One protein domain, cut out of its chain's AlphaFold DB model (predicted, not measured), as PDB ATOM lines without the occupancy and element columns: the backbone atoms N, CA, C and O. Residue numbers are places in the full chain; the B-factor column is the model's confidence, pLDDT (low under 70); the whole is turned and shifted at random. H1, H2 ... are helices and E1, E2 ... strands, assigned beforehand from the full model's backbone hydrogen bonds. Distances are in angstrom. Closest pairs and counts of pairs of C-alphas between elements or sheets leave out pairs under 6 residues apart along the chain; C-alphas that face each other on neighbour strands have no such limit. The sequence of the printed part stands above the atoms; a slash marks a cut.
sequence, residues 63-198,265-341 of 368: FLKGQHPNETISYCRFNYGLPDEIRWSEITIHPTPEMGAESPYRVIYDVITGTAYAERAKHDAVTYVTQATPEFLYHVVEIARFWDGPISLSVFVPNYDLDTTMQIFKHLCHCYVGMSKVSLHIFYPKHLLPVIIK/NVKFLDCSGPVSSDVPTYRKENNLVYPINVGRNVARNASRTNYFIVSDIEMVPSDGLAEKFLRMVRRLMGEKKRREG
ATOM      1  N   PHE A  63     193.968 197.672 234.295       93.06
ATOM      2  CA  PHE A  63     194.602 198.992 234.416       93.06
ATOM      3  C   PHE A  63     194.028 199.869 235.549       93.06
ATOM      4  O   PHE A  63     194.602 200.910 235.865       93.06
ATOM      5  N   LEU A  64     192.907 199.463 236.155       96.06
ATOM      6  CA  LEU A  64     192.290 200.097 237.323       96.06
ATOM      7  C   LEU A  64     192.636 199.379 238.641       96.06
ATOM      8  O   LEU A  64     192.067 199.711 239.682       96.06
ATOM      9  N   LYS A  65     193.543 198.395 238.626       95.38
ATOM     10  CA  LYS A  65     193.973 197.667 239.828       95.38
ATOM     11  C   LYS A  65     194.540 198.626 240.876       95.38
ATOM     12  O   LYS A  65     195.343 199.502 240.561       95.38
ATOM     13  N   GLY A  66     194.095 198.469 242.120       95.12
ATOM     14  CA  GLY A  66     194.428 199.350 243.241       95.12
ATOM     15  C   GLY A  66     193.722 200.712 243.238       95.12
ATOM     16  O   GLY A  66     193.896 201.473 244.186       95.12
ATOM     17  N   GLN A  67     192.920 201.041 242.217       96.38
ATOM     18  CA  GLN A  67     192.076 202.236 242.242       96.38
ATOM     19  C   GLN A  67     190.766 201.935 242.963       96.38
ATOM     20  O   GLN A  67     190.180 200.868 242.780       96.38
ATOM     21  N   HIS A  68     190.276 202.886 243.753       96.50
ATOM     22  CA  HIS A  68     189.025 202.744 244.490       96.50
ATOM     23  C   HIS A  68     187.929 203.653 243.910       96.50
ATOM     24  O   HIS A  68     188.252 204.702 243.345       96.50
ATOM     25  N   PRO A  69     186.644 203.263 244.023       96.12
ATOM     26  CA  PRO A  69     185.531 204.080 243.553       96.12
ATOM     27  C   PRO A  69     185.534 205.468 244.194       96.12
ATOM     28  O   PRO A  69     185.786 205.606 245.389       96.12
ATOM     29  N   ASN A  70     185.203 206.496 243.416       94.81
ATOM     30  CA  ASN A  70     184.975 207.828 243.957       94.81
ATOM     31  C   ASN A  70     183.660 207.858 244.755       94.81
ATOM     32  O   ASN A  70     182.626 207.432 244.254       94.81
ATOM     33  N   GLU A  71     183.671 208.393 245.973       92.00
ATOM     34  CA  GLU A  71     182.474 208.435 246.828       92.00
ATOM     35  C   GLU A  71     181.453 209.508 246.415       92.00
ATOM     36  O   GLU A  71     180.284 209.432 246.781       92.00
ATOM     37  N   THR A  72     181.888 210.521 245.660       93.81
ATOM     38  CA  THR A  72     181.096 211.730 245.371       93.81
ATOM     39  C   THR A  72     180.723 211.877 243.902       93.81
ATOM     40  O   THR A  72     179.669 212.425 243.581       93.81
ATOM     41  N   ILE A  73     181.578 211.398 242.997       94.44
ATOM     42  CA  ILE A  73     181.421 211.591 241.557       94.44
ATOM     43  C   ILE A  73     180.937 210.296 240.919       94.44
ATOM     44  O   ILE A  73     181.647 209.292 240.920       94.44
ATOM     45  N   SER A  74     179.765 210.366 240.290       96.38
ATOM     46  CA  SER A  74     179.285 209.336 239.375       96.38
ATOM     47  C   SER A  74     179.363 209.824 237.932       96.38
ATOM     48  O   SER A  74     178.900 210.914 237.600       96.38
ATOM     49  N   TYR A  75     179.916 208.996 237.052       97.44
ATOM     50  CA  TYR A  75     180.032 209.266 235.619       97.44
ATOM     51  C   TYR A  75     178.807 208.815 234.817       97.44
ATOM     52  O   TYR A  75     178.766 209.007 233.605       97.44
ATOM     53  N   CYS A  76     177.811 208.219 235.470       96.94
ATOM     54  CA  CYS A  76     176.618 207.675 234.833       96.94
ATOM     55  C   CYS A  76     175.363 208.395 235.305       96.94
ATOM     56  O   CYS A  76     175.228 208.734 236.478       96.94
ATOM     57  N   ARG A  77     174.391 208.543 234.403       97.69
ATOM     58  CA  ARG A  77     173.059 209.040 234.747       97.69
ATOM     59  C   ARG A  77     172.049 207.898 234.715       97.69
ATOM     60  O   ARG A  77     171.584 207.533 233.634       97.69
ATOM     61  N   PHE A  78     171.744 207.335 235.879       97.81
ATOM     62  CA  PHE A  78     170.723 206.298 236.028       97.81
ATOM     63  C   PHE A  78     169.312 206.885 235.918       97.81
ATOM     64  O   PHE A  78     169.057 208.002 236.367       97.81
ATOM     65  N   ASN A  79     168.399 206.111 235.335       98.00
ATOM     66  CA  ASN A  79     166.992 206.467 235.169       98.00
ATOM     67  C   ASN A  79     166.081 205.464 235.896       98.00
ATOM     68  O   ASN A  79     166.517 204.397 236.327       98.00
ATOM     69  N   TYR A  80     164.793 205.799 236.012       97.19
ATOM     70  CA  TYR A  80     163.743 204.904 236.526       97.19
ATOM     71  C   TYR A  80     163.958 204.398 237.967       97.19
ATOM     72  O   TYR A  80     163.492 203.316 238.319       97.19
ATOM     73  N   GLY A  81     164.674 205.165 238.795       95.19
ATOM     74  CA  GLY A  81     164.987 204.825 240.193       95.19
ATOM     75  C   GLY A  81     166.203 203.918 240.397       95.19
ATOM     76  O   GLY A  81     166.573 203.647 241.539       95.19
ATOM     77  N   LEU A  82     166.842 203.475 239.312       96.56
ATOM     78  CA  LEU A  82     168.034 202.636 239.374       96.56
ATOM     79  C   LEU A  82     169.235 203.437 239.917       96.56
ATOM     80  O   LEU A  82     169.250 204.664 239.799       96.56
ATOM     81  N   PRO A  83     170.260 202.774 240.485       94.88
ATOM     82  CA  PRO A  83     170.414 201.323 240.658       94.88
ATOM     83  C   PRO A  83     169.651 200.731 241.855       94.88
ATOM     84  O   PRO A  83     169.625 199.512 241.995       94.88
ATOM     85  N   ASP A  84     169.061 201.559 242.720       92.25
ATOM     86  CA  ASP A  84     168.569 201.109 244.028       92.25
ATOM     87  C   ASP A  84     167.167 200.478 243.967       92.25
ATOM     88  O   ASP A  84     166.866 199.550 244.720       92.25
ATOM     89  N   GLU A  85     166.301 200.927 243.054       92.88
ATOM     90  CA  GLU A  85     165.013 200.285 242.792       92.88
ATOM     91  C   GLU A  85     164.525 200.499 241.356       92.88
ATOM     92  O   GLU A  85     165.032 201.340 240.624       92.88
ATOM     93  N   ILE A  86     163.524 199.727 240.929       93.56
ATOM     94  CA  ILE A  86     162.914 199.877 239.606       93.56
ATOM     95  C   ILE A  86     161.514 200.493 239.728       93.56
ATOM     96  O   ILE A  86     160.581 199.877 240.250       93.56
ATOM     97  N   ARG A  87     161.348 201.725 239.237       95.62
ATOM     98  CA  ARG A  87     160.071 202.456 239.238       95.62
ATOM     99  C   ARG A  87     159.295 202.189 237.955       95.62
ATOM    100  O   ARG A  87     159.317 202.970 237.009       95.62
ATOM    101  N   TRP A  88     158.571 201.072 237.939       93.56
ATOM    102  CA  TRP A  88     157.804 200.599 236.779       93.56
ATOM    103  C   TRP A  88     156.816 201.614 236.191       93.56
ATOM    104  O   TRP A  88     156.574 201.585 234.989       93.56
ATOM    105  N   SER A  89     156.273 202.525 237.003       94.31
ATOM    106  CA  SER A  89     155.361 203.583 236.548       94.31
ATOM    107  C   SER A  89     156.017 204.618 235.627       94.31
ATOM    108  O   SER A  89     155.312 205.288 234.881       94.31
ATOM    109  N   GLU A  90     157.343 204.761 235.672       94.25
ATOM    110  CA  GLU A  90     158.111 205.704 234.843       94.25
ATOM    111  C   GLU A  90     158.646 205.053 233.556       94.25
ATOM    112  O   GLU A  90     159.228 205.729 232.709       94.25
ATOM    113  N   ILE A  91     158.483 203.735 233.408       95.69
ATOM    114  CA  ILE A  91     159.144 202.952 232.365       95.69
ATOM    115  C   ILE A  91     158.211 202.741 231.179       95.69
ATOM    116  O   ILE A  91     157.126 202.177 231.304       95.69
ATOM    117  N   THR A  92     158.703 203.079 229.987       96.56
ATOM    118  CA  THR A  92     158.096 202.605 228.740       96.56
ATOM    119  C   THR A  92     158.739 201.280 228.341       96.56
ATOM    120  O   THR A  92     159.940 201.206 228.084       96.56
ATOM    121  N   ILE A  93     157.937 200.216 228.304       97.06
ATOM    122  CA  ILE A  93     158.388 198.890 227.878       97.06
ATOM    123  C   ILE A  93     158.178 198.765 226.371       97.06
ATOM    124  O   ILE A  93     157.049 198.825 225.882       97.06
ATOM    125  N   HIS A  94     159.261 198.529 225.640       97.81
ATOM    126  CA  HIS A  94     159.241 198.394 224.190       97.81
ATOM    127  C   HIS A  94     159.283 196.921 223.755       97.81
ATOM    128  O   HIS A  94     159.873 196.070 224.436       97.81
ATOM    129  N   PRO A  95     158.671 196.587 222.607       97.25
ATOM    130  CA  PRO A  95     158.981 195.348 221.908       97.25
ATOM    131  C   PRO A  95     160.410 195.361 221.348       97.25
ATOM    132  O   PRO A  95     161.039 196.416 221.251       97.25
ATOM    133  N   THR A  96     160.915 194.199 220.926       97.00
ATOM    134  CA  THR A  96     162.197 194.164 220.212       97.00
ATOM    135  C   THR A  96     162.054 194.672 218.771       97.00
ATOM    136  O   THR A  96     160.993 194.491 218.164       97.00
ATOM    137  N   PRO A  97     163.103 195.293 218.196       95.88
ATOM    138  CA  PRO A  97     163.021 195.910 216.870       95.88
ATOM    139  C   PRO A  97     162.690 194.934 215.734       95.88
ATOM    140  O   PRO A  97     162.032 195.316 214.773       95.88
ATOM    141  N   GLU A  98     163.152 193.685 215.819       94.62
ATOM    142  CA  GLU A  98     163.006 192.696 214.743       94.62
ATOM    143  C   GLU A  98     161.651 191.983 214.697       94.62
ATOM    144  O   GLU A  98     161.262 191.508 213.635       94.62
ATOM    145  N   MET A  99     160.939 191.892 215.825       93.06
ATOM    146  CA  MET A  99     159.700 191.105 215.938       93.06
ATOM    147  C   MET A  99     158.496 191.902 216.450       93.06
ATOM    148  O   MET A  99     157.374 191.395 216.428       93.06
ATOM    149  N   GLY A 100     158.686 193.134 216.927       94.00
ATOM    150  CA  GLY A 100     157.577 193.932 217.435       94.00
ATOM    151  C   GLY A 100     156.856 193.242 218.603       94.00
ATOM    152  O   GLY A 100     157.475 192.606 219.463       94.00
ATOM    153  N   ALA A 101     155.531 193.389 218.660       92.12
ATOM    154  CA  ALA A 101     154.710 192.930 219.784       92.12
ATOM    155  C   ALA A 101     154.807 191.412 220.058       92.12
ATOM    156  O   ALA A 101     154.742 191.006 221.227       92.12
ATOM    157  N   GLU A 102     155.025 190.620 219.003       94.31
ATOM    158  CA  GLU A 102     155.139 189.152 219.023       94.31
ATOM    159  C   GLU A 102     156.466 188.652 219.597       94.31
ATOM    160  O   GLU A 102     156.629 187.463 219.868       94.31
ATOM    161  N   SER A 103     157.431 189.549 219.810       95.12
ATOM    162  CA  SER A 103     158.705 189.182 220.417       95.12
ATOM    163  C   SER A 103     158.496 188.497 221.774       95.12
ATOM    164  O   SER A 103     157.730 189.004 222.605       95.12
ATOM    165  N   PRO A 104     159.211 187.394 222.070       96.31
ATOM    166  CA  PRO A 104     159.213 186.805 223.404       96.31
ATOM    167  C   PRO A 104     160.018 187.641 224.410       96.31
ATOM    168  O   PRO A 104     160.027 187.314 225.597       96.31
ATOM    169  N   TYR A 105     160.665 188.724 223.967       98.25
ATOM    170  CA  TYR A 105     161.467 189.620 224.793       98.25
ATOM    171  C   TYR A 105     160.841 191.012 224.901       98.25
ATOM    172  O   TYR A 105     160.022 191.437 224.081       98.25
ATOM    173  N   ARG A 106     161.217 191.732 225.952       98.31
ATOM    174  CA  ARG A 106     160.845 193.124 226.199       98.31
ATOM    175  C   ARG A 106     162.092 193.940 226.486       98.31
ATOM    176  O   ARG A 106     163.081 193.401 226.975       98.31
ATOM    177  N   VAL A 107     162.035 195.218 226.138       98.62
ATOM    178  CA  VAL A 107     163.181 196.124 226.135       98.62
ATOM    179  C   VAL A 107     162.853 197.360 226.957       98.62
ATOM    180  O   VAL A 107     161.755 197.905 226.852       98.62
ATOM    181  N   ILE A 108     163.815 197.810 227.752       98.50
ATOM    182  CA  ILE A 108     163.786 199.106 228.428       98.50
ATOM    183  C   ILE A 108     165.037 199.860 227.989       98.50
ATOM    184  O   ILE A 108     166.167 199.431 228.240       98.50
ATOM    185  N   TYR A 109     164.831 200.971 227.290       98.56
ATOM    186  CA  TYR A 109     165.917 201.806 226.796       98.56
ATOM    187  C   TYR A 109     166.348 202.840 227.841       98.56
ATOM    188  O   TYR A 109     165.534 203.308 228.639       98.56
ATOM    189  N   ASP A 110     167.633 203.203 227.805       97.62
ATOM    190  CA  ASP A 110     168.223 204.297 228.568       97.62
ATOM    191  C   ASP A 110     168.037 204.105 230.077       97.62
ATOM    192  O   ASP A 110     167.706 205.047 230.786       97.62
ATOM    193  N   VAL A 111     168.263 202.891 230.596       98.12
ATOM    194  CA  VAL A 111     168.349 202.689 232.055       98.12
ATOM    195  C   VAL A 111     169.560 203.411 232.648       98.12
ATOM    196  O   VAL A 111     169.516 203.862 233.789       98.12
ATOM    197  N   ILE A 112     170.608 203.588 231.838       98.44
ATOM    198  CA  ILE A 112     171.666 204.574 232.051       98.44
ATOM    199  C   ILE A 112     171.791 205.388 230.772       98.44
ATOM    200  O   ILE A 112     171.877 204.831 229.679       98.44
ATOM    201  N   THR A 113     171.824 206.708 230.904       97.56
ATOM    202  CA  THR A 113     172.116 207.610 229.793       97.56
ATOM    203  C   THR A 113     173.590 208.004 229.807       97.56
ATOM    204  O   THR A 113     174.052 208.598 230.783       97.56
ATOM    205  N   GLY A 114     174.286 207.788 228.689       96.50
ATOM    206  CA  GLY A 114     175.591 208.401 228.449       96.50
ATOM    207  C   GLY A 114     175.462 209.921 228.318       96.50
ATOM    208  O   GLY A 114     174.590 210.415 227.592       96.50
ATOM    209  N   THR A 115     176.305 210.650 229.046       96.38
ATOM    210  CA  THR A 115     176.356 212.121 229.079       96.38
ATOM    211  C   THR A 115     177.426 212.671 228.143       96.38
ATOM    212  O   THR A 115     177.235 213.723 227.532       96.38
ATOM    213  N   ALA A 116     178.525 211.937 227.951       94.50
ATOM    214  CA  ALA A 116     179.496 212.270 226.928       94.50
ATOM    215  C   ALA A 116     178.835 212.147 225.546       94.50
ATOM    216  O   ALA A 116     178.071 211.218 225.287       94.50
ATOM    217  N   TYR A 117     179.155 213.079 224.646       94.06
ATOM    218  CA  TYR A 117     178.586 213.164 223.293       94.06
ATOM    219  C   TYR A 117     177.082 213.505 223.233       94.06
ATOM    220  O   TYR A 117     176.524 213.489 222.139       94.06
ATOM    221  N   ALA A 118     176.426 213.862 224.348       90.25
ATOM    222  CA  ALA A 118     174.994 214.187 224.361       90.25
ATOM    223  C   ALA A 118     174.625 215.384 223.462       90.25
ATOM    224  O   ALA A 118     173.582 215.366 222.815       90.25
ATOM    225  N   GLU A 119     175.499 216.389 223.379       90.25
ATOM    226  CA  GLU A 119     175.300 217.597 222.561       90.25
ATOM    227  C   GLU A 119     175.880 217.473 221.142       90.25
ATOM    228  O   GLU A 119     175.771 218.387 220.326       90.25
ATOM    229  N   ARG A 120     176.526 216.346 220.820       88.81
ATOM    230  CA  ARG A 120     177.208 216.174 219.536       88.81
ATOM    231  C   ARG A 120     176.203 215.804 218.449       88.81
ATOM    232  O   ARG A 120     175.336 214.956 218.646       88.81
ATOM    233  N   ALA A 121     176.344 216.408 217.270       87.12
ATOM    234  CA  ALA A 121     175.476 216.096 216.143       87.12
ATOM    235  C   ALA A 121     175.595 214.616 215.743       87.12
ATOM    236  O   ALA A 121     176.678 214.025 215.775       87.12
ATOM    237  N   LYS A 122     174.486 214.025 215.277       89.25
ATOM    238  CA  LYS A 122     174.417 212.595 214.921       89.25
ATOM    239  C   LYS A 122     175.455 212.160 213.875       89.25
ATOM    240  O   LYS A 122     175.799 210.985 213.810       89.25
ATOM    241  N   HIS A 123     175.944 213.087 213.050       87.50
ATOM    242  CA  HIS A 123     176.922 212.848 211.981       87.50
ATOM    243  C   HIS A 123     178.376 213.193 212.368       87.50
ATOM    244  O   HIS A 123     179.281 213.078 211.536       87.50
ATOM    245  N   ASP A 124     178.614 213.636 213.607       90.50
ATOM    246  CA  ASP A 124     179.940 214.014 214.113       90.50
ATOM    247  C   ASP A 124     180.582 212.947 215.003       90.50
ATOM    248  O   ASP A 124     181.721 213.132 215.435       90.50
ATOM    249  N   ALA A 125     179.882 211.851 215.286       94.81
ATOM    250  CA  ALA A 125     180.357 210.750 216.114       94.81
ATOM    251  C   ALA A 125     179.917 209.396 215.537       94.81
ATOM    252  O   ALA A 125     179.004 209.327 214.713       94.81
ATOM    253  N   VAL A 126     180.570 208.324 215.987       96.25
ATOM    254  CA  VAL A 126     180.218 206.938 215.653       96.25
ATOM    255  C   VAL A 126     179.913 206.204 216.952       96.25
ATOM    256  O   VAL A 126     180.712 206.255 217.884       96.25
ATOM    257  N   THR A 127     178.767 205.531 217.032       98.06
ATOM    258  CA  THR A 127     178.409 204.748 218.223       98.06
ATOM    259  C   THR A 127     179.049 203.364 218.157       98.06
ATOM    260  O   THR A 127     178.911 202.680 217.144       98.06
ATOM    261  N   TYR A 128     179.689 202.918 219.237       98.31
ATOM    262  CA  TYR A 128     180.018 201.504 219.419       98.31
ATOM    263  C   TYR A 128     178.777 200.783 219.934       98.31
ATOM    264  O   TYR A 128     178.252 201.123 220.992       98.31
ATOM    265  N   VAL A 129     178.282 199.819 219.172       98.50
ATOM    266  CA  VAL A 129     177.079 199.049 219.476       98.50
ATOM    267  C   VAL A 129     177.501 197.664 219.916       98.50
ATOM    268  O   VAL A 129     178.133 196.927 219.159       98.50
ATOM    269  N   THR A 130     177.115 197.298 221.132       98.56
ATOM    270  CA  THR A 130     177.470 196.004 221.702       98.56
ATOM    271  C   THR A 130     176.407 195.486 222.661       98.56
ATOM    272  O   THR A 130     175.378 196.119 222.924       98.56
ATOM    273  N   GLN A 131     176.624 194.274 223.140       98.56
ATOM    274  CA  GLN A 131     175.679 193.527 223.943       98.56
ATOM    275  C   GLN A 131     176.421 192.605 224.899       98.56
ATOM    276  O   GLN A 131     177.463 192.062 224.538       98.56
ATOM    277  N   ALA A 132     175.887 192.429 226.102       98.31
ATOM    278  CA  ALA A 132     176.507 191.598 227.124       98.31
ATOM    279  C   ALA A 132     175.476 190.877 228.007       98.31
ATOM    280  O   ALA A 132     174.294 191.227 228.074       98.31
ATOM    281  N   THR A 133     175.961 189.876 228.726       97.50
ATOM    282  CA  THR A 133     175.342 189.362 229.950       97.50
ATOM    283  C   THR A 133     176.116 189.915 231.159       97.50
ATOM    284  O   THR A 133     177.220 190.444 230.973       97.50
ATOM    285  N   PRO A 134     175.572 189.853 232.393       96.12
ATOM    286  CA  PRO A 134     176.177 190.510 233.556       96.12
ATOM    287  C   PRO A 134     177.648 190.142 233.821       96.12
ATOM    288  O   PRO A 134     178.418 190.960 234.315       96.12
ATOM    289  N   GLU A 135     178.059 188.932 233.454       92.06
ATOM    290  CA  GLU A 135     179.395 188.389 233.715       92.06
ATOM    291  C   GLU A 135     180.484 189.036 232.843       92.06
ATOM    292  O   GLU A 135     181.646 189.055 233.232       92.06
ATOM    293  N   PHE A 136     180.112 189.618 231.700       94.94
ATOM    294  CA  PHE A 136     181.045 190.252 230.758       94.94
ATOM    295  C   PHE A 136     181.071 191.783 230.867       94.94
ATOM    296  O   PHE A 136     181.736 192.458 230.081       94.94
ATOM    297  N   LEU A 137     180.360 192.371 231.834       96.44
ATOM    298  CA  LEU A 137     180.173 193.824 231.890       96.44
ATOM    299  C   LEU A 137     181.467 194.615 232.078       96.44
ATOM    300  O   LEU A 137     181.546 195.741 231.600       96.44
ATOM    301  N   TYR A 138     182.494 194.043 232.702       95.75
ATOM    302  CA  TYR A 138     183.774 194.735 232.874       95.75
ATOM    303  C   TYR A 138     184.510 194.997 231.556       95.75
ATOM    304  O   TYR A 138     185.265 195.963 231.472       95.75
ATOM    305  N   HIS A 139     184.241 194.233 230.494       96.31
ATOM    306  CA  HIS A 139     184.829 194.498 229.178       96.31
ATOM    307  C   HIS A 139     184.372 195.840 228.579       96.31
ATOM    308  O   HIS A 139     185.096 196.438 227.782       96.31
ATOM    309  N   VAL A 140     183.231 196.395 229.020       97.88
ATOM    310  CA  VAL A 140     182.803 197.738 228.587       97.88
ATOM    311  C   VAL A 140     183.814 198.817 228.982       97.88
ATOM    312  O   VAL A 140     183.908 199.835 228.304       97.88
ATOM    313  N   VAL A 141     184.586 198.601 230.053       97.19
ATOM    314  CA  VAL A 141     185.620 199.533 230.519       97.19
ATOM    315  C   VAL A 141     186.766 199.607 229.513       97.19
ATOM    316  O   VAL A 141     187.257 200.697 229.222       97.19
ATOM    317  N   GLU A 142     187.148 198.470 228.932       95.19
ATOM    318  CA  GLU A 142     188.172 198.400 227.887       95.19
ATOM    319  C   GLU A 142     187.682 199.092 226.612       95.19
ATOM    320  O   GLU A 142     188.375 199.948 226.062       95.19
ATOM    321  N   ILE A 143     186.436 198.846 226.197       97.19
ATOM    322  CA  ILE A 143     185.838 199.579 225.072       97.19
ATOM    323  C   ILE A 143     185.792 201.081 225.377       97.19
ATOM    324  O   ILE A 143     186.196 201.885 224.546       97.19
ATOM    325  N   ALA A 144     185.352 201.492 226.567       97.56
ATOM    326  CA  ALA A 144     185.285 202.899 226.959       97.56
ATOM    327  C   ALA A 144     186.658 203.582 226.998       97.56
ATOM    328  O   ALA A 144     186.737 204.797 226.777       97.56
ATOM    329  N   ARG A 145     187.723 202.815 227.249       95.50
ATOM    330  CA  ARG A 145     189.105 203.288 227.219       95.50
ATOM    331  C   ARG A 145     189.576 203.600 225.804       95.50
ATOM    332  O   ARG A 145     190.110 204.685 225.594       95.50
ATOM    333  N   PHE A 146     189.344 202.698 224.853       94.06
ATOM    334  CA  PHE A 146     189.910 202.809 223.500       94.06
ATOM    335  C   PHE A 146     188.954 203.419 222.467       94.06
ATOM    336  O   PHE A 146     189.387 203.990 221.468       94.06
ATOM    337  N   TRP A 147     187.642 203.368 222.708       96.81
ATOM    338  CA  TRP A 147     186.650 203.937 221.802       96.81
ATOM    339  C   TRP A 147     186.518 205.456 221.952       96.81
ATOM    340  O   TRP A 147     186.254 206.002 223.032       96.81
ATOM    341  N   ASP A 148     186.624 206.150 220.825       94.94
ATOM    342  CA  ASP A 148     186.552 207.599 220.657       94.94
ATOM    343  C   ASP A 148     185.152 208.078 220.216       94.94
ATOM    344  O   ASP A 148     184.993 208.963 219.372       94.94
ATOM    345  N   GLY A 149     184.105 207.500 220.811       96.62
ATOM    346  CA  GLY A 149     182.711 207.848 220.537       96.62
ATOM    347  C   GLY A 149     181.737 207.419 221.642       96.62
ATOM    348  O   GLY A 149     182.163 206.890 222.672       96.62
ATOM    349  N   PRO A 150     180.424 207.644 221.454       98.06
ATOM    350  CA  PRO A 150     179.397 207.098 222.339       98.06
ATOM    351  C   PRO A 150     179.344 205.567 222.251       98.06
ATOM    352  O   PRO A 150     179.690 204.978 221.225       98.06
ATOM    353  N   ILE A 151     178.872 204.925 223.317       98.62
ATOM    354  CA  ILE A 151     178.701 203.472 223.412       98.62
ATOM    355  C   ILE A 151     177.229 203.190 223.714       98.62
ATOM    356  O   ILE A 151     176.680 203.724 224.675       98.62
ATOM    357  N   SER A 152     176.589 202.354 222.900       98.69
ATOM    358  CA  SER A 152     175.272 201.789 223.190       98.69
ATOM    359  C   SER A 152     175.444 200.318 223.534       98.69
ATOM    360  O   SER A 152     175.886 199.513 222.711       98.69
ATOM    361  N   LEU A 153     175.116 199.986 224.776       98.88
ATOM    362  CA  LEU A 153     175.226 198.649 225.326       98.88
ATOM    363  C   LEU A 153     173.832 198.135 225.671       98.88
ATOM    364  O   LEU A 153     173.088 198.784 226.405       98.88
ATOM    365  N   SER A 154     173.497 196.945 225.186       98.81
ATOM    366  CA  SER A 154     172.313 196.213 225.639       98.81
ATOM    367  C   SER A 154     172.704 195.058 226.558       98.81
ATOM    368  O   SER A 154     173.659 194.341 226.270       98.81
ATOM    369  N   VAL A 155     171.979 194.854 227.655       98.81
ATOM    370  CA  VAL A 155     172.270 193.761 228.595       98.81
ATOM    371  C   VAL A 155     171.060 192.862 228.773       98.81
ATOM    372  O   VAL A 155     169.944 193.338 229.002       98.81
ATOM    373  N   PHE A 156     171.287 191.554 228.655       98.69
ATOM    374  CA  PHE A 156     170.262 190.552 228.917       98.69
ATOM    375  C   PHE A 156     170.125 190.314 230.418       98.69
ATOM    376  O   PHE A 156     171.073 189.856 231.053       98.69
ATOM    377  N   VAL A 157     168.951 190.620 230.973       98.00
ATOM    378  CA  VAL A 157     168.716 190.629 232.427       98.00
ATOM    379  C   VAL A 157     167.446 189.868 232.834       98.00
ATOM    380  O   VAL A 157     166.468 190.465 233.282       98.00
ATOM    381  N   PRO A 158     167.381 188.538 232.661       97.12
ATOM    382  CA  PRO A 158     166.266 187.766 233.197       97.12
ATOM    383  C   PRO A 158     166.278 187.789 234.735       97.12
ATOM    384  O   PRO A 158     167.290 187.484 235.361       97.12
ATOM    385  N   ASN A 159     165.128 188.073 235.353       95.19
ATOM    386  CA  ASN A 159     164.966 187.994 236.811       95.19
ATOM    387  C   ASN A 159     166.027 188.836 237.560       95.19
ATOM    388  O   ASN A 159     166.179 190.028 237.285       95.19
ATOM    389  N   TYR A 160     166.750 188.256 238.515       93.94
ATOM    390  CA  TYR A 160     167.661 188.993 239.384       93.94
ATOM    391  C   TYR A 160     168.972 189.418 238.695       93.94
ATOM    392  O   TYR A 160     169.755 190.159 239.284       93.94
ATOM    393  N   ASP A 161     169.197 189.047 237.429       95.94
ATOM    394  CA  ASP A 161     170.353 189.516 236.648       95.94
ATOM    395  C   ASP A 161     170.382 191.044 236.501       95.94
ATOM    396  O   ASP A 161     171.450 191.632 236.293       95.94
ATOM    397  N   LEU A 162     169.229 191.707 236.649       96.38
ATOM    398  CA  LEU A 162     169.167 193.163 236.737       96.38
ATOM    399  C   LEU A 162     169.885 193.677 237.990       96.38
ATOM    400  O   LEU A 162     170.653 194.629 237.881       96.38
ATOM    401  N   ASP A 163     169.678 193.048 239.149       95.38
ATOM    402  CA  ASP A 163     170.351 193.405 240.399       95.38
ATOM    403  C   ASP A 163     171.873 193.294 240.248       95.38
ATOM    404  O   ASP A 163     172.593 194.263 240.488       95.38
ATOM    405  N   THR A 164     172.362 192.165 239.728       95.00
ATOM    406  CA  THR A 164     173.789 191.953 239.432       95.00
ATOM    407  C   THR A 164     174.337 193.021 238.482       95.00
ATOM    408  O   THR A 164     175.393 193.607 238.735       95.00
ATOM    409  N   THR A 165     173.599 193.331 237.413       97.19
ATOM    410  CA  THR A 165     173.961 194.389 236.455       97.19
ATOM    411  C   THR A 165     174.053 195.747 237.148       97.19
ATOM    412  O   THR A 165     175.021 196.476 236.940       97.19
ATOM    413  N   MET A 166     173.083 196.093 237.999       97.12
ATOM    414  CA  MET A 166     173.066 197.369 238.718       97.12
ATOM    415  C   MET A 166     174.187 197.472 239.748       97.12
ATOM    416  O   MET A 166     174.779 198.541 239.875       97.12
ATOM    417  N   GLN A 167     174.543 196.382 240.431       95.56
ATOM    418  CA  GLN A 167     175.698 196.348 241.331       95.56
ATOM    419  C   GLN A 167     177.004 196.641 240.583       95.56
ATOM    420  O   GLN A 167     177.788 197.485 241.018       95.56
ATOM    421  N   ILE A 168     177.211 195.993 239.432       96.75
ATOM    422  CA  ILE A 168     178.405 196.195 238.604       96.75
ATOM    423  C   ILE A 168     178.447 197.622 238.050       96.75
ATOM    424  O   ILE A 168     179.468 198.296 238.176       96.75
ATOM    425  N   PHE A 169     177.346 198.127 237.488       98.00
ATOM    426  CA  PHE A 169     177.316 199.493 236.961       98.00
ATOM    427  C   PHE A 169     177.466 200.544 238.055       98.00
ATOM    428  O   PHE A 169     178.229 201.485 237.865       98.00
ATOM    429  N   LYS A 170     176.818 200.384 239.215       96.44
ATOM    430  CA  LYS A 170     177.001 201.297 240.354       96.44
ATOM    431  C   LYS A 170     178.480 201.419 240.715       96.44
ATOM    432  O   LYS A 170     178.947 202.533 240.925       96.44
ATOM    433  N   HIS A 171     179.224 200.313 240.707       96.75
ATOM    434  CA  HIS A 171     180.669 200.314 240.942       96.75
ATOM    435  C   HIS A 171     181.454 200.991 239.808       96.75
ATOM    436  O   HIS A 171     182.160 201.973 240.038       96.75
ATOM    437  N   LEU A 172     181.279 200.538 238.561       97.75
ATOM    438  CA  LEU A 172     181.998 201.066 237.392       97.75
ATOM    439  C   LEU A 172     181.806 202.576 237.201       97.75
ATOM    440  O   LEU A 172     182.757 203.293 236.881       97.75
ATOM    441  N   CYS A 173     180.591 203.066 237.439       98.00
ATOM    442  CA  CYS A 173     180.228 204.468 237.290       98.00
ATOM    443  C   CYS A 173     180.922 205.399 238.292       98.00
ATOM    444  O   CYS A 173     180.956 206.598 238.041       98.00
ATOM    445  N   HIS A 174     181.489 204.884 239.382       97.94
ATOM    446  CA  HIS A 174     182.320 205.657 240.315       97.94
ATOM    447  C   HIS A 174     183.821 205.402 240.108       97.94
ATOM    448  O   HIS A 174     184.656 206.164 240.587       97.94
ATOM    449  N   CYS A 175     184.177 204.349 239.370       98.06
ATOM    450  CA  CYS A 175     185.556 203.954 239.109       98.06
ATOM    451  C   CYS A 175     186.180 204.634 237.890       98.06
ATOM    452  O   CYS A 175     187.361 204.966 237.916       98.06
ATOM    453  N   TYR A 176     185.426 204.809 236.800       97.88
ATOM    454  CA  TYR A 176     186.036 205.178 235.523       97.88
ATOM    455  C   TYR A 176     185.260 206.242 234.751       97.88
ATOM    456  O   TYR A 176     184.114 206.041 234.349       97.88
ATOM    457  N   VAL A 177     185.931 207.359 234.453       97.38
ATOM    458  CA  VAL A 177     185.351 208.501 233.724       97.38
ATOM    459  C   VAL A 177     184.835 208.136 232.332       97.38
ATOM    460  O   VAL A 177     183.852 208.712 231.859       97.38
ATOM    461  N   GLY A 178     185.439 207.134 231.683       97.81
ATOM    462  CA  GLY A 178     184.998 206.647 230.375       97.81
ATOM    463  C   GLY A 178     183.572 206.089 230.379       97.81
ATOM    464  O   GLY A 178     182.933 206.076 229.328       97.81
ATOM    465  N   MET A 179     183.028 205.724 231.546       98.25
ATOM    466  CA  MET A 179     181.637 205.278 231.678       98.25
ATOM    467  C   MET A 179     180.617 206.359 231.295       98.25
ATOM    468  O   MET A 179     179.508 206.022 230.888       98.25
ATOM    469  N   SER A 180     181.005 207.640 231.289       98.12
ATOM    470  CA  SER A 180     180.177 208.737 230.759       98.12
ATOM    471  C   SER A 180     179.804 208.586 229.279       98.12
ATOM    472  O   SER A 180     178.823 209.182 228.830       98.12
ATOM    473  N   LYS A 181     180.541 207.767 228.512       98.06
ATOM    474  CA  LYS A 181     180.249 207.438 227.106       98.06
ATOM    475  C   LYS A 181     179.140 206.390 226.948       98.06
ATOM    476  O   LYS A 181     178.618 206.242 225.844       98.06
ATOM    477  N   VAL A 182     178.804 205.644 228.004       98.56
ATOM    478  CA  VAL A 182     177.975 204.433 227.931       98.56
ATOM    479  C   VAL A 182     176.503 204.755 228.174       98.56
ATOM    480  O   VAL A 182     176.125 205.258 229.227       98.56
ATOM    481  N   SER A 183     175.657 204.418 227.202       98.69
ATOM    482  CA  SER A 183     174.208 204.305 227.387       98.69
ATOM    483  C   SER A 183     173.845 202.830 227.530       98.69
ATOM    484  O   SER A 183     174.189 202.018 226.669       98.69
ATOM    485  N   LEU A 184     173.186 202.492 228.636       98.75
ATOM    486  CA  LEU A 184     172.771 201.133 228.958       98.75
ATOM    487  C   LEU A 184     171.286 200.967 228.649       98.75
ATOM    488  O   LEU A 184     170.439 201.735 229.109       98.75
ATOM    489  N   HIS A 185     170.980 199.909 227.918       98.75
ATOM    490  CA  HIS A 185     169.636 199.432 227.639       98.75
ATOM    491  C   HIS A 185     169.543 198.002 228.165       98.75
ATOM    492  O   HIS A 185     170.529 197.264 228.152       98.75
ATOM    493  N   ILE A 186     168.373 197.588 228.625       98.69
ATOM    494  CA  ILE A 186     168.177 196.228 229.123       98.69
ATOM    495  C   ILE A 186     167.081 195.527 228.346       98.69
ATOM    496  O   ILE A 186     166.124 196.151 227.884       98.69
ATOM    497  N   PHE A 187     167.209 194.215 228.215       98.69
ATOM    498  CA  PHE A 187     166.167 193.386 227.641       98.69
ATOM    499  C   PHE A 187     166.063 192.056 228.380       98.69
ATOM    500  O   PHE A 187     167.027 191.562 228.961       98.69
ATOM    501  N   TYR A 188     164.864 191.489 228.397       98.50
ATOM    502  CA  TYR A 188     164.540 190.320 229.211       98.50
ATOM    503  C   TYR A 188     163.381 189.526 228.597       98.50
ATOM    504  O   TYR A 188     162.607 190.077 227.805       98.50
ATOM    505  N   PRO A 189     163.235 188.227 228.910       98.00
ATOM    506  CA  PRO A 189     162.104 187.433 228.442       98.00
ATOM    507  C   PRO A 189     160.801 187.947 229.061       98.00
ATOM    508  O   PRO A 189     160.736 188.180 230.262       98.00
ATOM    509  N   LYS A 190     159.722 188.052 228.281       94.62
ATOM    510  CA  LYS A 190     158.417 188.575 228.738       94.62
ATOM    511  C   LYS A 190     157.867 187.852 229.981       94.62
ATOM    512  O   LYS A 190     157.129 188.450 230.755       94.62
ATOM    513  N   HIS A 191     158.212 186.576 230.155       92.81
ATOM    514  CA  HIS A 191     157.784 185.733 231.275       92.81
ATOM    515  C   HIS A 191     158.725 185.789 232.497       92.81
ATOM    516  O   HIS A 191     158.409 185.198 233.525       92.81
ATOM    517  N   LEU A 192     159.861 186.488 232.397       94.62
ATOM    518  CA  LEU A 192     160.874 186.625 233.446       94.62
ATOM    519  C   LEU A 192     161.182 188.106 233.666       94.62
ATOM    520  O   LEU A 192     162.147 188.646 233.122       94.62
ATOM    521  N   LEU A 193     160.332 188.759 234.457       95.06
ATOM    522  CA  LEU A 193     160.494 190.169 234.799       95.06
ATOM    523  C   LEU A 193     161.800 190.394 235.573       95.06
ATOM    524  O   LEU A 193     162.087 189.622 236.488       95.06
ATOM    525  N   PRO A 194     162.573 191.440 235.240       95.94
ATOM    526  CA  PRO A 194     163.786 191.776 235.960       95.94
ATOM    527  C   PRO A 194     163.457 192.311 237.357       95.94
ATOM    528  O   PRO A 194     162.487 193.052 237.532       95.94
ATOM    529  N   VAL A 195     164.267 191.957 238.352       92.56
ATOM    530  CA  VAL A 195     164.054 192.354 239.752       92.56
ATOM    531  C   VAL A 195     165.328 192.922 240.372       92.56
ATOM    532  O   VAL A 195     166.428 192.464 240.075       92.56
ATOM    533  N   ILE A 196     165.155 193.915 241.247       91.12
ATOM    534  CA  ILE A 196     166.184 194.415 242.169       91.12
ATOM    535  C   ILE A 196     165.902 193.807 243.541       91.12
ATOM    536  O   ILE A 196     164.763 193.857 244.019       91.12
ATOM    537  N   ILE A 197     166.912 193.221 244.179       87.06
ATOM    538  CA  ILE A 197     166.735 192.510 245.445       87.06
ATOM    539  C   ILE A 197     166.968 193.488 246.596       87.06
ATOM    540  O   ILE A 197     168.100 193.857 246.909       87.06
ATOM    541  N   LYS A 198     165.884 193.886 247.277       79.00
ATOM    542  CA  LYS A 198     165.966 194.709 248.493       79.00
ATOM    543  C   LYS A 198     166.517 193.866 249.647       79.00
ATOM    544  O   LYS A 198     165.956 192.838 250.013       79.00
ATOM    545  N   ASN A 265     175.751 189.369 247.000       79.44
ATOM    546  CA  ASN A 265     176.267 190.694 246.672       79.44
ATOM    547  C   ASN A 265     177.586 190.532 245.923       79.44
ATOM    548  O   ASN A 265     178.495 189.848 246.405       79.44
ATOM    549  N   VAL A 266     177.706 191.192 244.777       87.88
ATOM    550  CA  VAL A 266     178.961 191.235 244.041       87.88
ATOM    551  C   VAL A 266     179.962 192.001 244.902       87.88
ATOM    552  O   VAL A 266     179.749 193.162 245.251       87.88
ATOM    553  N   LYS A 267     181.031 191.319 245.316       90.38
ATOM    554  CA  LYS A 267     182.093 191.914 246.129       90.38
ATOM    555  C   LYS A 267     183.171 192.464 245.215       90.38
ATOM    556  O   LYS A 267     183.668 191.734 244.357       90.38
ATOM    557  N   PHE A 268     183.567 193.703 245.457       93.25
ATOM    558  CA  PHE A 268     184.636 194.385 244.739       93.25
ATOM    559  C   PHE A 268     185.750 194.727 245.726       93.25
ATOM    560  O   PHE A 268     185.469 195.241 246.808       93.25
ATOM    561  N   LEU A 269     186.997 194.410 245.374       93.44
ATOM    562  CA  LEU A 269     188.169 194.826 246.155       93.44
ATOM    563  C   LEU A 269     188.616 196.234 245.741       93.44
ATOM    564  O   LEU A 269     188.917 197.081 246.577       93.44
ATOM    565  N   ASP A 270     188.631 196.466 244.434       95.19
ATOM    566  CA  ASP A 270     189.048 197.696 243.780       95.19
ATOM    567  C   ASP A 270     188.251 197.870 242.471       95.19
ATOM    568  O   ASP A 270     187.250 197.188 242.213       95.19
ATOM    569  N   CYS A 271     188.665 198.805 241.628       96.38
ATOM    570  CA  CYS A 271     188.031 199.086 240.347       96.38
ATOM    571  C   CYS A 271     188.362 198.079 239.229       96.38
ATOM    572  O   CYS A 271     187.819 198.214 238.133       96.38
ATOM    573  N   SER A 272     189.188 197.055 239.479       94.12
ATOM    574  CA  SER A 272     189.611 196.073 238.466       94.12
ATOM    575  C   SER A 272     188.661 194.887 238.272       94.12
ATOM    576  O   SER A 272     188.888 194.046 237.401       94.12
ATOM    577  N   GLY A 273     187.600 194.769 239.073       92.12
ATOM    578  CA  GLY A 273     186.658 193.661 238.919       92.12
ATOM    579  C   GLY A 273     185.973 193.203 240.196       92.12
ATOM    580  O   GLY A 273     186.372 193.586 241.299       92.12
ATOM    581  N   PRO A 274     184.982 192.307 240.065       90.38
ATOM    582  CA  PRO A 274     184.540 191.489 241.180       90.38
ATOM    583  C   PRO A 274     185.684 190.591 241.675       90.38
ATOM    584  O   PRO A 274     186.594 190.234 240.923       90.38
ATOM    585  N   VAL A 275     185.634 190.209 242.952       85.38
ATOM    586  CA  VAL A 275     186.615 189.293 243.564       85.38
ATOM    587  C   VAL A 275     186.512 187.886 242.962       85.38
ATOM    588  O   VAL A 275     187.532 187.236 242.759       85.38
ATOM    589  N   SER A 276     185.291 187.431 242.661       82.00
ATOM    590  CA  SER A 276     185.036 186.176 241.945       82.00
ATOM    591  C   SER A 276     184.816 186.461 240.465       82.00
ATOM    592  O   SER A 276     183.983 187.303 240.127       82.00
ATOM    593  N   SER A 277     185.519 185.737 239.592       72.38
ATOM    594  CA  SER A 277     185.261 185.742 238.146       72.38
ATOM    595  C   SER A 277     183.943 185.046 237.790       72.38
ATOM    596  O   SER A 277     183.308 185.401 236.797       72.38
ATOM    597  N   ASP A 278     183.482 184.104 238.618       78.19
ATOM    598  CA  ASP A 278     182.176 183.474 238.447       78.19
ATOM    599  C   ASP A 278     181.114 184.250 239.226       78.19
ATOM    600  O   ASP A 278     180.847 183.996 240.405       78.19
ATOM    601  N   VAL A 279     180.560 185.267 238.570       81.75
ATOM    602  CA  VAL A 279     179.390 185.989 239.067       81.75
ATOM    603  C   VAL A 279     178.150 185.116 238.820       81.75
ATOM    604  O   VAL A 279     177.875 184.794 237.656       81.75
ATOM    605  N   PRO A 280     177.405 184.720 239.872       82.88
ATOM    606  CA  PRO A 280     176.177 183.950 239.716       82.88
ATOM    607  C   PRO A 280     175.111 184.779 238.991       82.88
ATOM    608  O   PRO A 280     174.879 185.945 239.325       82.88
ATOM    609  N   THR A 281     174.472 184.174 237.990       91.12
ATOM    610  CA  THR A 281     173.381 184.783 237.220       91.12
ATOM    611  C   THR A 281     172.223 183.807 237.066       91.12
ATOM    612  O   THR A 281     172.418 182.601 236.886       91.12
ATOM    613  N   TYR A 282     171.003 184.344 237.075       92.88
ATOM    614  CA  TYR A 282     169.766 183.604 236.881       92.88
ATOM    615  C   TYR A 282     169.818 182.852 235.560       92.88
ATOM    616  O   TYR A 282     169.408 181.692 235.470       92.88
ATOM    617  N   ARG A 283     170.359 183.512 234.527       94.44
ATOM    618  CA  ARG A 283     170.595 182.917 233.217       94.44
ATOM    619  C   ARG A 283     171.450 181.654 233.302       94.44
ATOM    620  O   ARG A 283     171.063 180.658 232.692       94.44
ATOM    621  N   LYS A 284     172.585 181.679 234.014       91.19
ATOM    622  CA  LYS A 284     173.474 180.512 234.159       91.19
ATOM    623  C   LYS A 284     172.805 179.393 234.952       91.19
ATOM    624  O   LYS A 284     172.776 178.266 234.472       91.19
ATOM    625  N   GLU A 285     172.214 179.698 236.105       90.94
ATOM    626  CA  GLU A 285     171.519 178.698 236.935       90.94
ATOM    627  C   GLU A 285     170.424 177.953 236.188       90.94
ATOM    628  O   GLU A 285     170.283 176.737 236.300       90.94
ATOM    629  N   ASN A 286     169.619 178.707 235.444       92.12
ATOM    630  CA  ASN A 286     168.441 178.187 234.772       92.12
ATOM    631  C   ASN A 286     168.745 177.791 233.322       92.12
ATOM    632  O   ASN A 286     167.818 177.518 232.562       92.12
ATOM    633  N   ASN A 287     170.028 177.752 232.936       93.44
ATOM    634  CA  ASN A 287     170.505 177.381 231.601       93.44
ATOM    635  C   ASN A 287     169.759 178.113 230.470       93.44
ATOM    636  O   ASN A 287     169.405 177.527 229.444       93.44
ATOM    637  N   LEU A 288     169.488 179.405 230.664       93.62
ATOM    638  CA  LEU A 288     168.777 180.211 229.682       93.62
ATOM    639  C   LEU A 288     169.686 180.542 228.496       93.62
ATOM    640  O   LEU A 288     170.824 180.997 228.650       93.62
ATOM    641  N   VAL A 289     169.131 180.382 227.295       95.19
ATOM    642  CA  VAL A 289     169.784 180.789 226.049       95.19
ATOM    643  C   VAL A 289     169.955 182.305 226.037       95.19
ATOM    644  O   VAL A 289     169.003 183.047 226.285       95.19
ATOM    645  N   TYR A 290     171.163 182.758 225.711       96.81
ATOM    646  CA  TYR A 290     171.468 184.168 225.508       96.81
ATOM    647  C   TYR A 290     171.115 184.592 224.071       96.81
ATOM    648  O   TYR A 290     171.775 184.147 223.128       96.81
ATOM    649  N   PRO A 291     170.086 185.433 223.850       97.12
ATOM    650  CA  PRO A 291     169.648 185.785 222.503       97.12
ATOM    651  C   PRO A 291     170.485 186.954 221.953       97.12
ATOM    652  O   PRO A 291     170.011 188.082 221.815       97.12
ATOM    653  N   ILE A 292     171.742 186.673 221.609       96.94
ATOM    654  CA  ILE A 292     172.746 187.661 221.172       96.94
ATOM    655  C   ILE A 292     172.249 188.631 220.088       96.94
ATOM    656  O   ILE A 292     172.485 189.840 220.147       96.94
ATOM    657  N   ASN A 293     171.498 188.126 219.109       97.56
ATOM    658  CA  ASN A 293     170.990 188.941 218.005       97.56
ATOM    659  C   ASN A 293     169.925 189.953 218.450       97.56
ATOM    660  O   ASN A 293     169.870 191.053 217.901       97.56
ATOM    661  N   VAL A 294     169.125 189.617 219.471       97.94
ATOM    662  CA  VAL A 294     168.175 190.557 220.081       97.94
ATOM    663  C   VAL A 294     168.949 191.700 220.729       97.94
ATOM    664  O   VAL A 294     168.653 192.860 220.458       97.94
ATOM    665  N   GLY A 295     169.999 191.388 221.497       98.25
ATOM    666  CA  GLY A 295     170.874 192.398 222.096       98.25
ATOM    667  C   GLY A 295     171.491 193.331 221.050       98.25
ATOM    668  O   GLY A 295     171.330 194.551 221.117       98.25
ATOM    669  N   ARG A 296     172.107 192.771 219.998       97.81
ATOM    670  CA  ARG A 296     172.668 193.568 218.889       97.81
ATOM    671  C   ARG A 296     171.630 194.517 218.281       97.81
ATOM    672  O   ARG A 296     171.930 195.692 218.079       97.81
ATOM    673  N   ASN A 297     170.409 194.043 218.023       98.12
ATOM    674  CA  ASN A 297     169.335 194.876 217.476       98.12
ATOM    675  C   ASN A 297     168.870 195.957 218.454       98.12
ATOM    676  O   ASN A 297     168.648 197.089 218.029       98.12
ATOM    677  N   VAL A 298     168.743 195.629 219.743       98.62
ATOM    678  CA  VAL A 298     168.363 196.574 220.801       98.62
ATOM    679  C   VAL A 298     169.374 197.713 220.882       98.62
ATOM    680  O   VAL A 298     168.984 198.869 220.732       98.62
ATOM    681  N   ALA A 299     170.661 197.402 221.037       98.50
ATOM    682  CA  ALA A 299     171.712 198.415 221.113       98.50
ATOM    683  C   ALA A 299     171.834 199.217 219.803       98.50
ATOM    684  O   ALA A 299     171.966 200.437 219.817       98.50
ATOM    685  N   ARG A 300     171.696 198.562 218.642       97.56
ATOM    686  CA  ARG A 300     171.695 199.250 217.343       97.56
ATOM    687  C   ARG A 300     170.547 200.249 217.228       97.56
ATOM    688  O   ARG A 300     170.765 201.374 216.792       97.56
ATOM    689  N   ASN A 301     169.336 199.840 217.604       97.69
ATOM    690  CA  ASN A 301     168.143 200.683 217.533       97.69
ATOM    691  C   ASN A 301     168.237 201.900 218.465       97.69
ATOM    692  O   ASN A 301     167.666 202.943 218.169       97.69
ATOM    693  N   ALA A 302     168.980 201.774 219.565       97.44
ATOM    694  CA  ALA A 302     169.217 202.852 220.516       97.44
ATOM    695  C   ALA A 302     170.421 203.751 220.175       97.44
ATOM    696  O   ALA A 302     170.723 204.690 220.916       97.44
ATOM    697  N   SER A 303     171.127 203.487 219.070       95.25
ATOM    698  CA  SER A 303     172.259 204.309 218.651       95.25
ATOM    699  C   SER A 303     171.833 205.761 218.411       95.25
ATOM    700  O   SER A 303     170.851 206.049 217.726       95.25
ATOM    701  N   ARG A 304     172.608 206.702 218.962       90.31
ATOM    702  CA  ARG A 304     172.341 208.146 218.851       90.31
ATOM    703  C   ARG A 304     172.963 208.782 217.609       90.31
ATOM    704  O   ARG A 304     172.700 209.949 217.328       90.31
ATOM    705  N   THR A 305     173.783 208.043 216.866       94.25
ATOM    706  CA  THR A 305     174.551 208.548 215.722       94.25
ATOM    707  C   THR A 305     174.085 207.921 214.412       94.25
ATOM    708  O   THR A 305     173.510 206.840 214.384       94.25
ATOM    709  N   ASN A 306     174.374 208.592 213.298       92.00
ATOM    710  CA  ASN A 306     174.046 208.111 211.955       92.00
ATOM    711  C   ASN A 306     174.900 206.905 211.533       92.00
ATOM    712  O   ASN A 306     174.489 206.117 210.686       92.00
ATOM    713  N   TYR A 307     176.096 206.784 212.110       94.56
ATOM    714  CA  TYR A 307     177.018 205.677 211.889       94.56
ATOM    715  C   TYR A 307     177.267 204.948 213.201       94.56
ATOM    716  O   TYR A 307     177.442 205.585 214.238       94.56
ATOM    717  N   PHE A 308     177.336 203.627 213.154       96.12
ATOM    718  CA  PHE A 308     177.692 202.801 214.297       96.12
ATOM    719  C   PHE A 308     178.521 201.605 213.836       96.12
ATOM    720  O   PHE A 308     178.380 201.147 212.701       96.12
ATOM    721  N   ILE A 309     179.369 201.099 214.724       96.56
ATOM    722  CA  ILE A 309     180.051 199.816 214.561       96.56
ATOM    723  C   ILE A 309     179.372 198.801 215.475       96.56
ATOM    724  O   ILE A 309     179.125 199.102 216.636       96.56
ATOM    725  N   VAL A 310     179.037 197.623 214.952       96.69
ATOM    726  CA  VAL A 310     178.502 196.520 215.760       96.69
ATOM    727  C   VAL A 310     179.639 195.551 216.024       96.69
ATOM    728  O   VAL A 310     180.225 195.041 215.071       96.69
ATOM    729  N   SER A 311     179.949 195.311 217.293       96.06
ATOM    730  CA  SER A 311     181.039 194.423 217.690       96.06
ATOM    731  C   SER A 311     180.761 193.808 219.062       96.06
ATOM    732  O   SER A 311     180.019 194.369 219.875       96.06
ATOM    733  N   ASP A 312     181.305 192.619 219.299       95.56
ATOM    734  CA  ASP A 312     181.102 191.889 220.550       95.56
ATOM    735  C   ASP A 312     181.846 192.562 221.708       95.56
ATOM    736  O   ASP A 312     182.823 193.279 221.497       95.56
ATOM    737  N   ILE A 313     181.350 192.377 222.935       96.50
ATOM    738  CA  ILE A 313     181.825 193.120 224.115       96.50
ATOM    739  C   ILE A 313     183.306 192.855 224.426       96.50
ATOM    740  O   ILE A 313     183.980 193.709 224.987       96.50
ATOM    741  N   GLU A 314     183.825 191.699 224.024       92.94
ATOM    742  CA  GLU A 314     185.213 191.284 224.244       92.94
ATOM    743  C   GLU A 314     186.191 191.912 223.234       92.94
ATOM    744  O   GLU A 314     187.403 191.850 223.422       92.94
ATOM    745  N   MET A 315     185.681 192.544 222.172       92.56
ATOM    746  CA  MET A 315     186.500 193.109 221.103       92.56
ATOM    747  C   MET A 315     186.921 194.543 221.423       92.56
ATOM    748  O   MET A 315     186.105 195.472 221.464       92.56
ATOM    749  N   VAL A 316     188.224 194.752 221.572       90.31
ATOM    750  CA  VAL A 316     188.804 196.075 221.815       90.31
ATOM    751  C   VAL A 316     189.064 196.794 220.482       90.31
ATOM    752  O   VAL A 316     189.757 196.246 219.626       90.31
ATOM    753  N   PRO A 317     188.526 198.011 220.257       92.62
ATOM    754  CA  PRO A 317     188.782 198.751 219.023       92.62
ATOM    755  C   PRO A 317     190.202 199.331 218.985       92.62
ATOM    756  O   PRO A 317     190.750 199.712 220.016       92.62
ATOM    757  N   SER A 318     190.763 199.480 217.780       91.62
ATOM    758  CA  SER A 318     192.003 200.235 217.576       91.62
ATOM    759  C   SER A 318     191.823 201.720 217.892       91.62
ATOM    760  O   SER A 318     190.759 202.304 217.659       91.62
ATOM    761  N   ASP A 319     192.907 202.364 218.301       91.44
ATOM    762  CA  ASP A 319     192.892 203.769 218.689       91.44
ATOM    763  C   ASP A 319     192.527 204.700 217.521       91.44
ATOM    764  O   ASP A 319     193.065 204.623 216.399       91.44
ATOM    765  N   GLY A 320     191.603 205.621 217.809       94.25
ATOM    766  CA  GLY A 320     191.115 206.630 216.869       94.25
ATOM    767  C   GLY A 320     190.322 206.050 215.698       94.25
ATOM    768  O   GLY A 320     190.258 206.677 214.635       94.25
ATOM    769  N   LEU A 321     189.789 204.827 215.821       94.69
ATOM    770  CA  LEU A 321     189.056 204.169 214.741       94.69
ATOM    771  C   LEU A 321     187.809 204.967 214.328       94.69
ATOM    772  O   LEU A 321     187.582 205.130 213.123       94.69
ATOM    773  N   ALA A 322     187.035 205.516 215.274       95.75
ATOM    774  CA  ALA A 322     185.857 206.317 214.939       95.75
ATOM    775  C   ALA A 322     186.252 207.609 214.212       95.75
ATOM    776  O   ALA A 322     185.650 207.971 213.197       95.75
ATOM    777  N   GLU A 323     187.295 208.293 214.676       95.12
ATOM    778  CA  GLU A 323     187.788 209.515 214.050       95.12
ATOM    779  C   GLU A 323     188.343 209.257 212.639       95.12
ATOM    780  O   GLU A 323     188.006 209.979 211.693       95.12
ATOM    781  N   LYS A 324     189.143 208.193 212.460       95.00
ATOM    782  CA  LYS A 324     189.644 207.742 211.148       95.00
ATOM    783  C   LYS A 324     188.484 207.457 210.192       95.00
ATOM    784  O   LYS A 324     188.517 207.912 209.045       95.00
ATOM    785  N   PHE A 325     187.438 206.783 210.670       95.38
ATOM    786  CA  PHE A 325     186.228 206.520 209.895       95.38
ATOM    787  C   PHE A 325     185.517 207.816 209.480       95.38
ATOM    788  O   PHE A 325     185.208 208.005 208.303       95.38
ATOM    789  N   LEU A 326     185.314 208.757 210.404       93.75
ATOM    790  CA  LEU A 326     184.679 210.041 210.092       93.75
ATOM    791  C   LEU A 326     185.506 210.865 209.096       93.75
ATOM    792  O   LEU A 326     184.933 211.503 208.212       93.75
ATOM    793  N   ARG A 327     186.844 210.831 209.180       94.38
ATOM    794  CA  ARG A 327     187.726 211.449 208.172       94.38
ATOM    795  C   ARG A 327     187.558 210.807 206.797       94.38
ATOM    796  O   ARG A 327     187.471 211.532 205.807       94.38
ATOM    797  N   MET A 328     187.473 209.478 206.724       94.44
ATOM    798  CA  MET A 328     187.197 208.765 205.474       94.44
ATOM    799  C   MET A 328     185.834 209.173 204.895       94.44
ATOM    800  O   MET A 328     185.762 209.567 203.732       94.44
ATOM    801  N   VAL A 329     184.770 209.171 205.704       92.56
ATOM    802  CA  VAL A 329     183.422 209.591 205.278       92.56
ATOM    803  C   VAL A 329     183.418 211.036 204.777       92.56
ATOM    804  O   VAL A 329     182.840 211.311 203.726       92.56
ATOM    805  N   ARG A 330     184.103 211.959 205.470       90.75
ATOM    806  CA  ARG A 330     184.251 213.359 205.029       90.75
ATOM    807  C   ARG A 330     184.897 213.461 203.648       90.75
ATOM    808  O   ARG A 330     184.421 214.242 202.831       90.75
ATOM    809  N   ARG A 331     185.933 212.660 203.369       93.06
ATOM    810  CA  ARG A 331     186.604 212.625 202.055       93.06
ATOM    811  C   ARG A 331     185.709 212.054 200.955       93.06
ATOM    812  O   ARG A 331     185.717 212.578 199.850       93.06
ATOM    813  N   LEU A 332     184.935 211.009 201.254       92.38
ATOM    814  CA  LEU A 332     184.073 210.346 200.270       92.38
ATOM    815  C   LEU A 332     182.796 211.141 199.948       92.38
ATOM    816  O   LEU A 332     182.339 211.131 198.810       92.38
ATOM    817  N   MET A 333     182.196 211.807 200.940       90.00
ATOM    818  CA  MET A 333     180.897 212.481 200.796       90.00
ATOM    819  C   MET A 333     181.007 214.000 200.576       90.00
ATOM    820  O   MET A 333     180.105 214.602 199.989       90.00
ATOM    821  N   GLY A 334     182.100 214.621 201.034       88.31
ATOM    822  CA  GLY A 334     182.272 216.074 201.086       88.31
ATOM    823  C   GLY A 334     181.552 216.729 202.274       88.31
ATOM    824  O   GLY A 334     180.583 216.198 202.821       88.31
ATOM    825  N   GLU A 335     182.015 217.912 202.696       83.44
ATOM    826  CA  GLU A 335     181.488 218.571 203.903       83.44
ATOM    827  C   GLU A 335     180.030 219.017 203.784       83.44
ATOM    828  O   GLU A 335     179.284 218.904 204.756       83.44
ATOM    829  N   LYS A 336     179.621 219.509 202.608       86.25
ATOM    830  CA  LYS A 336     178.279 220.065 202.385       86.25
ATOM    831  C   LYS A 336     177.188 219.028 202.668       86.25
ATOM    832  O   LYS A 336     176.381 219.222 203.570       86.25
ATOM    833  N   LYS A 337     177.245 217.885 201.977       86.31
ATOM    834  CA  LYS A 337     176.295 216.772 202.147       86.31
ATOM    835  C   LYS A 337     176.277 216.242 203.583       86.31
ATOM    836  O   LYS A 337     175.229 215.884 204.107       86.31
ATOM    837  N   ARG A 338     177.431 216.233 204.253       82.19
ATOM    838  CA  ARG A 338     177.531 215.805 205.653       82.19
ATOM    839  C   ARG A 338     176.820 216.769 206.608       82.19
ATOM    840  O   ARG A 338     176.109 216.303 207.492       82.19
ATOM    841  N   ARG A 339     176.993 218.088 206.432       78.88
ATOM    842  CA  ARG A 339     176.291 219.116 207.231       78.88
ATOM    843  C   ARG A 339     174.780 219.093 206.985       78.88
ATOM    844  O   ARG A 339     174.017 219.319 207.913       78.88
ATOM    845  N   GLU A 340     174.361 218.741 205.771       85.25
ATOM    846  CA  GLU A 340     172.958 218.474 205.414       85.25
ATOM    847  C   GLU A 340     172.427 217.149 206.009       85.25
ATOM    848  O   GLU A 340     171.254 216.820 205.852       85.25
ATOM    849  N   GLY A 341     173.268 216.379 206.711       78.94
ATOM    850  CA  GLY A 341     172.883 215.138 207.379       78.94
ATOM    851  C   GLY A 341     172.772 213.923 206.457       78.94
ATOM    852  O   GLY A 341     172.231 212.901 206.880       78.94
TER     853      GLY A 341
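Overview. This is residues 63 to 198 and 265 to 341 of the 368 residues of the protein "Beta-1,4-glucuronyltransferase 1" of Eumeta variegata (UniProt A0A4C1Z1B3). A strongly twisted sheet of five strands curls round helix H5 on one face, while H1, H2 and H3 cover part of the other face; H6 runs outward from the E2 side with H7 after it, and residues 331 to 337 stick out. A long stretch with no named element, residues 63 to 104, is tied to edge strand E1 by short pairings at residues 77 to 78 and 94 to 95. The printed part has 213 residues, under half of them in named elements, with seven helices and six strands in the order E1 E2 H1 E3 H2 H3 E4 E5 H4 H5 E6 H6 H7; its class is mixed. The sheet, in the order E1, E4, E3, E2, E6, is mixed, and the whole is compact, with a radius of gyration of the C-alphas of 17.3 A and spans of 54 by 47 by 30 A.

Along the chain. The sheet holds E1, residues 105 to 113, 21.5 A, from C-alpha 105 at (161.467, 189.620, 224.793); E4, 182 to 189, 23.3 A; E3, 151 to 156, 16.4 A; E2, 126 to 132, 19.5 A; and E6, 307 to 310. The helices are H1, 139 to 146; H2, 161 to 175, 21.1 A; H3, 177 to 181; H4, 282 to 285; H5, 292 to 301, 14.3 A; H6, 321 to 333, 18.2 A; and H7, 335 to 339, ending with C-alpha 339 at (176.291, 219.116, 207.231). E5, 268 to 270, pairs with no named strand.

Arrangement. E1 and E4 are antiparallel, with N 108 and O 186 2.8 A apart; E4 and E3 are parallel, with N 183 and O 151 at 2.8 A. E3 and E2 are parallel, with N 152 and O 128 at 2.8 A, and so are E2 and E6, with N 129 and O 309 at 2.8 A. E2, H1, E3 and E3, H2 H3, E4 are strand-helix-strand units, parallel neighbour strands joined through helices, with right-handed crossovers. The sheet and its helices make three layers, with helices on both faces of the sheet: H1, H2 and H6 on one face, H5 on the other. The closest C-alphas of H5 and E3 are those of Ser 154 and Ala 299, 5.1 A. H1 lies over E3 at a height over the sheet of 9.2 A and touches H3, the C-alphas of Ala 144 and Gly 178 being closest at 5.1 A. H2 has a height over the sheet of 10.4 A; it is near E5, and close but not clearly touching H4, Asp 161 to Tyr 282, C-alphas 5.9 A. H6 is on the sheet, its Ala 322 nearest to Val 126 of E2, C-alphas 5.7 A; H7 is not on it. Every O i to N i+4 pair is within hydrogen-bond range in H1, H5, H6 and H7; H2 has 10 of 11, H3 0 of 1 but 2 of 2 O i to N i+3 pairs, and H4 is too short for such a pair.

Size, cuts and confidence. The C-alphas farthest apart, of Lys 198 and Gly 334, are 54.5 A apart. Residues 199 to 264 are not printed, and C-alphas 198 and 265 are 11.2 A apart across the cut. The links E1 to E2 and E5 to H4 are long. Mean pLDDT of the printed part is 94.4, and no printed residue is under 70.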